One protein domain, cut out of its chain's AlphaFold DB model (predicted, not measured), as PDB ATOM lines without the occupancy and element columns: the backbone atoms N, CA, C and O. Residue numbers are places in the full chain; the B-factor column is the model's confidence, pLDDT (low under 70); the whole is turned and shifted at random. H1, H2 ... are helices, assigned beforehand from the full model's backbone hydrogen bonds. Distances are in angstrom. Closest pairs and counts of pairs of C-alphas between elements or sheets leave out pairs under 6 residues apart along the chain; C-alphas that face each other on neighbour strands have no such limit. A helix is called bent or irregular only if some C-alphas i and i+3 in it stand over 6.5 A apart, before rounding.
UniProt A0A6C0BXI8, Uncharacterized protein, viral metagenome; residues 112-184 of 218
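What this domain is: This is residues 112 to 184 of the 218 residues of an uncharacterized protein of viral metagenome (UniProt A0A6C0BXI8). A long helix, H2, folds back at one end through the short helix H3, and H4 then turns off at a corner from the end of H3 and comes near H2, making a loosely built helical end. From H2 and H4, two long stretches with no named element, residues 117 to 128 and residues 173 to 184, reach to the other end of an elongated outline, where the one-turn helix H1 lies away from the other three helices. The printed part has 73 residues with four named helices, in the order H1, H2, H3, H4 along the chain, and no named strand. The class is all helix, with 40 of the 73 printed residues in the helices. The whole is loose, with a radius of gyration of the C-alphas of 15.2 A and spans of 41 by 27 by 20 A.

Where its parts are: The longest helix by residues is H2, residues 129 to 145, 17 residues, which measures 24.4 A from first to last C-alpha. It begins with C-alpha 129 at (347.016, 331.748, 143.749) and ends with C-alpha 145 at (339.985, 326.088, 121.050). After it comes H3, residues 152 to 157, six residues from Ile 152 to Phe 157. H4, residues 160 to 172, has 13 residues and measures 20.1 A, ending with C-alpha 172 at (355.246, 338.305, 128.747). H4 is neither bent nor irregular, but only just: C-alphas 169 and 172 are 6.5 A apart. Before H2 in the chain stands H1, residues 113 to 116, four residues, with C-alpha 113 at (334.585, 346.864, 126.300).

How they stand to each other: H2 touches H3 with its residues 140 to 144 alone, and the closest C-alphas, those of Ala 144 and Lys 153, are 5.6 A apart. The two run opposite ways at a steep tilt of 38 degrees and form a helical hairpin. H3 and H4 touch only at the corner by their link, and only just, with 3 pairs of C-alphas within 8 A. The closest C-alphas of the two are those of Phe 157 and Asn 163, 5.6 A apart, and H4 touches H3 with its residues 162 to 166 alone. The lines of H3 and H4 are about perpendicular, at 84 degrees. H2 and H4 are near each other, with no pair of C-alphas within 8 A but 6 pairs within 10 A. H1 touches no helix and is apart from H2, H3 and H4. In H2 and H3, every pair of O of residue i and N of residue i+4 is within hydrogen-bond range, and in H4, 7 of 9 are. H1 is too short for such a pair, but its 1 pair of O of residue i and N of residue i+3 is within range.

The domain as a whole: The two C-alphas farthest apart in the domain are those of Ser 151 and Asp 184, at 42.8 A, while the first and last printed C-alphas, of Pro 112 and Asp 184, are 19.1 A apart. The link from H1 to H2, with 12 residues, is long; that from H2 to H3, with 6, is short; and that from H3 to H4, with 2, is tight. Residues 146 to 151 stand free, and so do residues 158 to 164, of which 160 to 164 belong to H4. Without these stretches, the body of 60 residues spans 40 by 24 by 20 A. The printed part has no cut. The mean pLDDT of the printed part is 91.6, and no printed residue is under 70.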
ATOM      1  N   PRO A 112     336.779 347.214 122.674       91.06
ATOM      2  CA  PRO A 112     335.318 347.148 122.538       91.06
ATOM      3  C   PRO A 112     334.580 347.331 123.871       91.06
ATOM      4  O   PRO A 112     333.526 347.958 123.933       91.06
ATOM      5  N   GLU A 113     335.178 346.846 124.961       88.81
ATOM      6  CA  GLU A 113     334.585 346.864 126.300       88.81
ATOM      7  C   GLU A 113     334.400 348.292 126.836       88.81
ATOM      8  O   GLU A 113     333.506 348.529 127.639       88.81
ATOM      9  N   ILE A 114     335.169 349.266 126.333       89.56
ATOM     10  CA  ILE A 114     334.997 350.690 126.662       89.56
ATOM     11  C   ILE A 114     333.610 351.197 126.238       89.56
ATOM     12  O   ILE A 114     333.022 352.021 126.935       89.56
ATOM     13  N   SER A 115     333.093 350.712 125.107       92.12
ATOM     14  CA  SER A 115     331.763 351.077 124.612       92.12
ATOM     15  C   SER A 115     330.674 350.190 125.212       92.12
ATOM     16  O   SER A 115     329.616 350.689 125.588       92.12
ATOM     17  N   ASP A 116     330.929 348.883 125.298       91.25
ATOM     18  CA  ASP A 116     329.910 347.896 125.673       91.25
ATOM     19  C   ASP A 116     329.698 347.798 127.195       91.25
ATOM     20  O   ASP A 116     328.597 347.489 127.652       91.25
ATOM     21  N   ASN A 117     330.735 348.073 127.995       91.94
ATOM     22  CA  ASN A 117     330.707 348.006 129.455       91.94
ATOM     23  C   ASN A 117     331.468 349.190 130.094       91.94
ATOM     24  O   ASN A 117     332.549 349.018 130.665       91.94
ATOM     25  N   PRO A 118     330.899 350.408 130.048       90.06
ATOM     26  CA  PRO A 118     331.561 351.616 130.542       90.06
ATOM     27  C   PRO A 118     331.664 351.699 132.074       90.06
ATOM     28  O   PRO A 118     332.271 352.635 132.579       90.06
ATOM     29  N   THR A 119     331.061 350.760 132.811       90.19
ATOM     30  CA  THR A 119     331.097 350.667 134.284       90.19
ATOM     31  C   THR A 119     331.820 349.400 134.749       90.19
ATOM     32  O   THR A 119     331.429 348.765 135.734       90.19
ATOM     33  N   ARG A 120     332.833 348.969 133.992       91.12
ATOM     34  CA  ARG A 120     333.608 347.759 134.273       91.12
ATOM     35  C   ARG A 120     334.280 347.841 135.647       91.12
ATOM     36  O   ARG A 120     334.966 348.815 135.954       91.12
ATOM     37  N   LYS A 121     334.137 346.773 136.434       91.50
ATOM     38  CA  LYS A 121     334.799 346.616 137.736       91.50
ATOM     39  C   LYS A 121     336.289 346.290 137.575       91.50
ATOM     40  O   LYS A 121     336.757 345.950 136.490       91.50
ATOM     41  N   GLU A 122     337.030 346.359 138.671       92.31
ATOM     42  CA  GLU A 122     338.444 345.975 138.711       92.31
ATOM     43  C   GLU A 122     338.664 344.508 138.362       92.31
ATOM     44  O   GLU A 122     337.815 343.661 138.622       92.31
ATOM     45  N   ALA A 123     339.812 344.193 137.774       93.75
ATOM     46  CA  ALA A 123     340.252 342.814 137.611       93.75
ATOM     47  C   ALA A 123     340.570 342.170 138.958       93.75
ATOM     48  O   ALA A 123     341.124 342.808 139.856       93.75
ATOM     49  N   ALA A 124     340.276 340.878 139.070       93.56
ATOM     50  CA  ALA A 124     340.722 340.083 140.196       93.56
ATOM     51  C   ALA A 124     342.261 340.139 140.321       93.56
ATOM     52  O   ALA A 124     342.971 340.106 139.310       93.56
ATOM     53  N   PRO A 125     342.804 340.197 141.550       90.81
ATOM     54  CA  PRO A 125     344.240 340.318 141.768       90.81
ATOM     55  C   PRO A 125     344.989 339.106 141.203       90.81
ATOM     56  O   PRO A 125     344.903 337.999 141.736       90.81
ATOM     57  N   SER A 126     345.780 339.330 140.153       89.06
ATOM     58  CA  SER A 126     346.513 338.286 139.421       89.06
ATOM     59  C   SER A 126     347.657 337.645 140.209       89.06
ATOM     60  O   SER A 126     348.185 336.623 139.793       89.06
ATOM     61  N   PHE A 127     348.031 338.187 141.372       86.88
ATOM     62  CA  PHE A 127     348.987 337.555 142.290       86.88
ATOM     63  C   PHE A 127     348.332 336.529 143.233       86.88
ATOM     64  O   PHE A 127     349.031 335.776 143.916       86.88
ATOM     65  N   ASN A 128     346.997 336.493 143.314       89.38
ATOM     66  CA  ASN A 128     346.286 335.524 144.141       89.38
ATOM     67  C   ASN A 128     346.364 334.135 143.490       89.38
ATOM     68  O   ASN A 128     345.943 333.958 142.351       89.38
ATOM     69  N   LYS A 129     346.839 333.130 144.238       88.44
ATOM     70  CA  LYS A 129     347.016 331.748 143.749       88.44
ATOM     71  C   LYS A 129     345.772 331.163 143.073       88.44
ATOM     72  O   LYS A 129     345.920 330.486 142.064       88.44
ATOM     73  N   ASN A 130     344.578 331.444 143.600       88.94
ATOM     74  CA  ASN A 130     343.325 330.930 143.038       88.94
ATOM     75  C   ASN A 130     343.032 331.561 141.670       88.94
ATOM     76  O   ASN A 130     342.586 330.875 140.755       88.94
ATOM     77  N   VAL A 131     343.334 332.854 141.522       91.50
ATOM     78  CA  VAL A 131     343.186 333.576 140.251       91.50
ATOM     79  C   VAL A 131     344.237 333.109 139.258       91.50
ATOM     80  O   VAL A 131     343.919 332.881 138.103       91.50
ATOM     81  N   VAL A 132     345.481 332.910 139.698       92.12
ATOM     82  CA  VAL A 132     346.549 332.385 138.836       92.12
ATOM     83  C   VAL A 132     346.167 331.026 138.260       92.12
ATOM     84  O   VAL A 132     346.350 330.813 137.064       92.12
ATOM     85  N   SER A 133     345.609 330.117 139.072       92.00
ATOM     86  CA  SER A 133     345.140 328.827 138.555       92.00
ATOM     87  C   SER A 133     344.041 328.996 137.510       92.00
ATOM     88  O   SER A 133     344.161 328.413 136.441       92.00
ATOM     89  N   THR A 134     343.041 329.852 137.759       94.00
ATOM     90  CA  THR A 134     341.965 330.087 136.784       94.00
ATOM     91  C   THR A 134     342.477 330.756 135.509       94.00
ATOM     92  O   THR A 134     342.123 330.322 134.425       94.00
ATOM     93  N   ILE A 135     343.389 331.734 135.611       95.31
ATOM     94  CA  ILE A 135     344.035 332.361 134.446       95.31
ATOM     95  C   ILE A 135     344.746 331.295 133.611       95.31
ATOM     96  O   ILE A 135     344.592 331.253 132.395       95.31
ATOM     97  N   ASN A 136     345.543 330.438 134.251       94.62
ATOM     98  CA  ASN A 136     346.301 329.412 133.545       94.62
ATOM     99  C   ASN A 136     345.382 328.389 132.867       94.62
ATOM    100  O   ASN A 136     345.675 327.972 131.747       94.62
ATOM    101  N   ASP A 137     344.286 328.000 133.516       94.38
ATOM    102  CA  ASP A 137     343.306 327.076 132.949       94.38
ATOM    103  C   ASP A 137     342.564 327.701 131.756       94.38
ATOM    104  O   ASP A 137     342.512 327.077 130.693       94.38
ATOM    105  N   ASP A 138     342.125 328.957 131.877       95.31
ATOM    106  CA  ASP A 138     341.468 329.719 130.807       95.31
ATOM    107  C   ASP A 138     342.395 329.940 129.605       95.31
ATOM    108  O   ASP A 138     341.974 329.821 128.457       95.31
ATOM    109  N   VAL A 139     343.684 330.228 129.832       94.56
ATOM    110  CA  VAL A 139     344.668 330.348 128.742       94.56
ATOM    111  C   VAL A 139     344.855 329.005 128.036       94.56
ATOM    112  O   VAL A 139     344.928 328.963 126.806       94.56
ATOM    113  N   LYS A 140     344.946 327.896 128.784       93.12
ATOM    114  CA  LYS A 140     345.070 326.555 128.190       93.12
ATOM    115  C   LYS A 140     343.852 326.217 127.330       93.12
ATOM    116  O   LYS A 140     344.018 325.602 126.278       93.12
ATOM    117  N   GLU A 141     342.659 326.618 127.760       92.62
ATOM    118  CA  GLU A 141     341.410 326.460 127.009       92.62
ATOM    119  C   GLU A 141     341.385 327.341 125.760       92.62
ATOM    120  O   GLU A 141     341.282 326.810 124.656       92.62
ATOM    121  N   PHE A 142     341.657 328.638 125.906       92.25
ATOM    122  CA  PHE A 142     341.775 329.589 124.799       92.25
ATOM    123  C   PHE A 142     342.735 329.101 123.705       92.25
ATOM    124  O   PHE A 142     342.447 329.181 122.511       92.25
ATOM    125  N   VAL A 143     343.895 328.558 124.087       91.62
ATOM    126  CA  VAL A 143     344.852 327.993 123.127       91.62
ATOM    127  C   VAL A 143     344.285 326.739 122.463       91.62
ATOM    128  O   VAL A 143     344.395 326.611 121.246       91.62
ATOM    129  N   ALA A 144     343.672 325.827 123.223       91.56
ATOM    130  CA  ALA A 144     343.137 324.573 122.699       91.56
ATOM    131  C   ALA A 144     341.987 324.783 121.697       91.56
ATOM    132  O   ALA A 144     341.945 324.098 120.670       91.56
ATOM    133  N   GLU A 145     341.107 325.758 121.939       89.50
ATOM    134  CA  GLU A 145     339.985 326.088 121.050       89.50
ATOM    135  C   GLU A 145     340.434 326.431 119.622       89.50
ATOM    136  O   GLU A 145     339.766 326.075 118.647       89.50
ATOM    137  N   ASN A 146     341.609 327.049 119.472       88.88
ATOM    138  CA  ASN A 146     342.147 327.423 118.165       88.88
ATOM    139  C   ASN A 146     342.466 326.214 117.263       88.88
ATOM    140  O   ASN A 146     342.473 326.351 116.038       88.88
ATOM    141  N   PHE A 147     342.708 325.028 117.835       88.94
ATOM    142  CA  PHE A 147     343.129 323.837 117.086       88.94
ATOM    143  C   PHE A 147     341.980 322.888 116.712       88.94
ATOM    144  O   PHE A 147     342.204 321.972 115.927       88.94
ATOM    145  N   LYS A 148     340.755 323.100 117.226       86.25
ATOM    146  CA  LYS A 148     339.548 322.273 116.964       86.25
ATOM    147  C   LYS A 148     339.678 320.772 117.289       86.25
ATOM    148  O   LYS A 148     338.789 320.000 116.935       86.25
ATOM    149  N   ASP A 149     340.737 320.365 117.986       89.75
ATOM    150  CA  ASP A 149     341.005 318.980 118.372       89.75
ATOM    151  C   ASP A 149     340.842 318.801 119.891       89.75
ATOM    152  O   ASP A 149     341.581 319.422 120.658       89.75
ATOM    153  N   PRO A 150     339.973 317.891 120.371       84.75
ATOM    154  CA  PRO A 150     339.724 317.727 121.808       84.75
ATOM    155  C   PRO A 150     340.921 317.136 122.573       84.75
ATOM    156  O   PRO A 150     341.019 317.295 123.784       84.75
ATOM    157  N   SER A 151     341.854 316.469 121.880       89.44
ATOM    158  CA  SER A 151     343.047 315.851 122.491       89.44
ATOM    159  C   SER A 151     344.274 316.768 122.551       89.44
ATOM    160  O   SER A 151     345.329 316.353 123.032       89.44
ATOM    161  N   ILE A 152     344.185 317.993 122.019       91.50
ATOM    162  CA  ILE A 152     345.353 318.873 121.885       91.50
ATOM    163  C   ILE A 152     345.829 319.419 123.237       91.50
ATOM    164  O   ILE A 152     347.030 319.554 123.448       91.50
ATOM    165  N   LYS A 153     344.897 319.667 124.168       88.38
ATOM    166  CA  LYS A 153     345.181 320.213 125.503       88.38
ATOM    167  C   LYS A 153     346.134 319.304 126.277       88.38
ATOM    168  O   LYS A 153     347.149 319.771 126.789       88.38
ATOM    169  N   ASP A 154     345.859 318.002 126.271       89.00
ATOM    170  CA  ASP A 154     346.717 317.015 126.924       89.00
ATOM    171  C   ASP A 154     348.078 316.921 126.227       89.00
ATOM    172  O   ASP A 154     349.109 316.841 126.877       89.00
ATOM    173  N   LYS A 155     348.135 317.017 124.898       89.62
ATOM    174  CA  LYS A 155     349.419 316.968 124.178       89.62
ATOM    175  C   LYS A 155     350.306 318.192 124.421       89.62
ATOM    176  O   LYS A 155     351.517 318.067 124.302       89.62
ATOM    177  N   LEU A 156     349.716 319.354 124.705       90.06
ATOM    178  CA  LEU A 156     350.439 320.616 124.887       90.06
ATOM    179  C   LEU A 156     350.858 320.887 126.335       90.06
ATOM    180  O   LEU A 156     351.777 321.673 126.538       90.06
ATOM    181  N   PHE A 157     350.169 320.310 127.329       91.00
ATOM    182  CA  PHE A 157     350.329 320.702 128.738       91.00
ATOM    183  C   PHE A 157     350.449 319.528 129.728       91.00
ATOM    184  O   PHE A 157     350.314 319.736 130.937       91.00
ATOM    185  N   HIS A 158     350.677 318.299 129.255       89.75
ATOM    186  CA  HIS A 158     350.715 317.120 130.129       89.75
ATOM    187  C   HIS A 158     352.044 316.952 130.870       89.75
ATOM    188  O   HIS A 158     352.030 316.600 132.051       89.75
ATOM    189  N   ASP A 159     353.193 317.187 130.225       92.31
ATOM    190  CA  ASP A 159     354.483 316.963 130.882       92.31
ATOM    191  C   ASP A 159     354.900 318.126 131.804       92.31
ATOM    192  O   ASP A 159     354.462 319.274 131.684       92.31
ATOM    193  N   LEU A 160     355.796 317.836 132.746       90.44
ATOM    194  CA  LEU A 160     356.453 318.842 133.579       90.44
ATOM    195  C   LEU A 160     357.275 319.820 132.728       90.44
ATOM    196  O   LEU A 160     357.284 321.016 133.016       90.44
ATOM    197  N   GLY A 161     357.941 319.328 131.675       94.31
ATOM    198  CA  GLY A 161     358.681 320.174 130.734       94.31
ATOM    199  C   GLY A 161     357.775 321.142 129.970       94.31
ATOM    200  O   GLY A 161     358.125 322.314 129.792       94.31
ATOM    201  N   ASP A 162     356.585 320.679 129.593       93.38
ATOM    202  CA  ASP A 162     355.581 321.487 128.904       93.38
ATOM    203  C   ASP A 162     355.015 322.570 129.823       93.38
ATOM    204  O   ASP A 162     354.997 323.744 129.456       93.38
ATOM    205  N   ASN A 163     354.645 322.206 131.056       92.12
ATOM    206  CA  ASN A 163     354.176 323.171 132.054       92.12
ATOM    207  C   ASN A 163     355.249 324.225 132.377       92.12
ATOM    208  O   ASN A 163     354.943 325.411 132.436       92.12
ATOM    209  N   PHE A 164     356.522 323.835 132.490       94.56
ATOM    210  CA  PHE A 164     357.615 324.795 132.669       94.56
ATOM    211  C   PHE A 164     357.775 325.738 131.465       94.56
ATOM    212  O   PHE A 164     358.049 326.932 131.616       94.56
ATOM    213  N   THR A 165     357.606 325.213 130.251       95.12
ATOM    214  CA  THR A 165     357.674 326.010 129.020       95.12
ATOM    215  C   THR A 165     356.509 326.994 128.931       95.12
ATOM    216  O   THR A 165     356.728 328.152 128.565       95.12
ATOM    217  N   PHE A 166     355.308 326.562 129.320       94.94
ATOM    218  CA  PHE A 166     354.117 327.395 129.449       94.94
ATOM    219  C   PHE A 166     354.301 328.504 130.494       94.94
ATOM    220  O   PHE A 166     354.120 329.679 130.187       94.94
ATOM    221  N   ASP A 167     354.781 328.181 131.694       93.44
ATOM    222  CA  ASP A 167     355.047 329.188 132.729       93.44
ATOM    223  C   ASP A 167     356.061 330.240 132.253       93.44
ATOM    224  O   ASP A 167     355.967 331.431 132.565       93.44
ATOM    225  N   ARG A 168     357.048 329.823 131.450       95.19
ATOM    226  CA  ARG A 168     358.011 330.745 130.846       95.19
ATOM    227  C   ARG A 168     357.375 331.628 129.771       95.19
ATOM    228  O   ARG A 168     357.755 332.797 129.688       95.19
ATOM    229  N   SER A 169     356.455 331.105 128.958       94.69
ATOM    230  CA  SER A 169     355.761 331.905 127.939       94.69
ATOM    231  C   SER A 169     354.807 332.922 128.571       94.69
ATOM    232  O   SER A 169     354.729 334.053 128.093       94.69
ATOM    233  N   MET A 170     354.189 332.581 129.707       94.00
ATOM    234  CA  MET A 170     353.308 333.467 130.475       94.00
ATOM    235  C   MET A 170     354.003 334.706 131.048       94.00
ATOM    236  O   MET A 170     353.336 335.684 131.351       94.00
ATOM    237  N   ARG A 171     355.340 334.757 131.123       92.44
ATOM    238  CA  ARG A 171     356.069 335.933 131.648       92.44
ATOM    239  C   ARG A 171     355.833 337.228 130.874       92.44
ATOM    240  O   ARG A 171     355.995 338.305 131.437       92.44
ATOM    241  N   GLN A 172     355.523 337.131 129.583       94.25
ATOM    242  CA  GLN A 172     355.246 338.305 128.747       94.25
ATOM    243  C   GLN A 172     353.819 338.827 128.939       94.25
ATOM    244  O   GLN A 172     353.510 339.946 128.540       94.25
ATOM    245  N   TRP A 173     352.963 338.022 129.563       93.75
ATOM    246  CA  TRP A 173     351.534 338.231 129.676       93.75
ATOM    247  C   TRP A 173     351.189 338.581 131.121       93.75
ATOM    248  O   TRP A 173     351.429 337.807 132.043       93.75
ATOM    249  N   TYR A 174     350.642 339.771 131.335       92.81
ATOM    250  CA  TYR A 174     350.309 340.266 132.666       92.81
ATOM    251  C   TYR A 174     349.054 341.136 132.630       92.81
ATOM    252  O   TYR A 174     348.688 341.704 131.595       92.81
ATOM    253  N   SER A 175     348.393 341.240 133.780       92.69
ATOM    254  CA  SER A 175     347.301 342.187 133.969       92.69
ATOM    255  C   SER A 175     347.871 343.602 134.101       92.69
ATOM    256  O   SER A 175     348.794 343.828 134.890       92.69
ATOM    257  N   THR A 176     347.349 344.559 133.342       92.62
ATOM    258  CA  THR A 176     347.776 345.961 133.405       92.62
ATOM    259  C   THR A 176     347.375 346.604 134.733       92.62
ATOM    260  O   THR A 176     346.446 346.153 135.394       92.62
ATOM    261  N   ALA A 177     348.050 347.687 135.131       91.06
ATOM    262  CA  ALA A 177     347.748 348.378 136.391       91.06
ATOM    263  C   ALA A 177     346.335 348.995 136.417       91.06
ATOM    264  O   ALA A 177     345.660 348.958 137.437       91.06
ATOM    265  N   SER A 178     345.876 349.536 135.283       91.69
ATOM    266  CA  SER A 178     344.510 350.041 135.123       91.69
ATOM    267  C   SER A 178     343.646 348.960 134.491       91.69
ATOM    268  O   SER A 178     343.883 348.576 133.345       91.69
ATOM    269  N   THR A 179     342.636 348.497 135.223       92.94
ATOM    270  CA  THR A 179     341.651 347.525 134.724       92.94
ATOM    271  C   THR A 179     340.207 348.014 134.852       92.94
ATOM    272  O   THR A 179     339.301 347.378 134.342       92.94
ATOM    273  N   GLN A 180     339.948 349.159 135.473       92.38
ATOM    274  CA  GLN A 180     338.595 349.711 135.569       92.38
ATOM    275  C   GLN A 180     338.284 350.639 134.387       92.38
ATOM    276  O   GLN A 180     339.194 351.186 133.754       92.38
ATOM    277  N   ILE A 181     336.994 350.818 134.097       91.38
ATOM    278  CA  ILE A 181     336.510 351.835 133.158       91.38
ATOM    279  C   ILE A 181     335.477 352.694 133.901       91.38
ATOM    280  O   ILE A 181     334.478 352.139 134.358       91.38
ATOM    281  N   PRO A 182     335.692 354.022 134.022       90.69
ATOM    282  CA  PRO A 182     336.951 354.736 133.761       90.69
ATOM    283  C   PRO A 182     338.081 354.293 134.716       90.69
ATOM    284  O   PRO A 182     337.831 353.615 135.708       90.69
ATOM    285  N   ASN A 183     339.332 354.677 134.431       89.81
ATOM    286  CA  ASN A 183     340.439 354.435 135.365       89.81
ATOM    287  C   ASN A 183     340.203 355.191 136.690       89.81
ATOM    288  O   ASN A 183     339.685 356.311 136.678       89.81
ATOM    289  N   ASP A 184     340.634 354.615 137.810       93.06
ATOM    290  CA  ASP A 184     340.412 355.137 139.158       93.06
ATOM    291  C   ASP A 184     341.369 356.292 139.507       93.06
ATOM    292  O   ASP A 184     342.313 356.188 140.295       93.06
TER     293      ASP A 184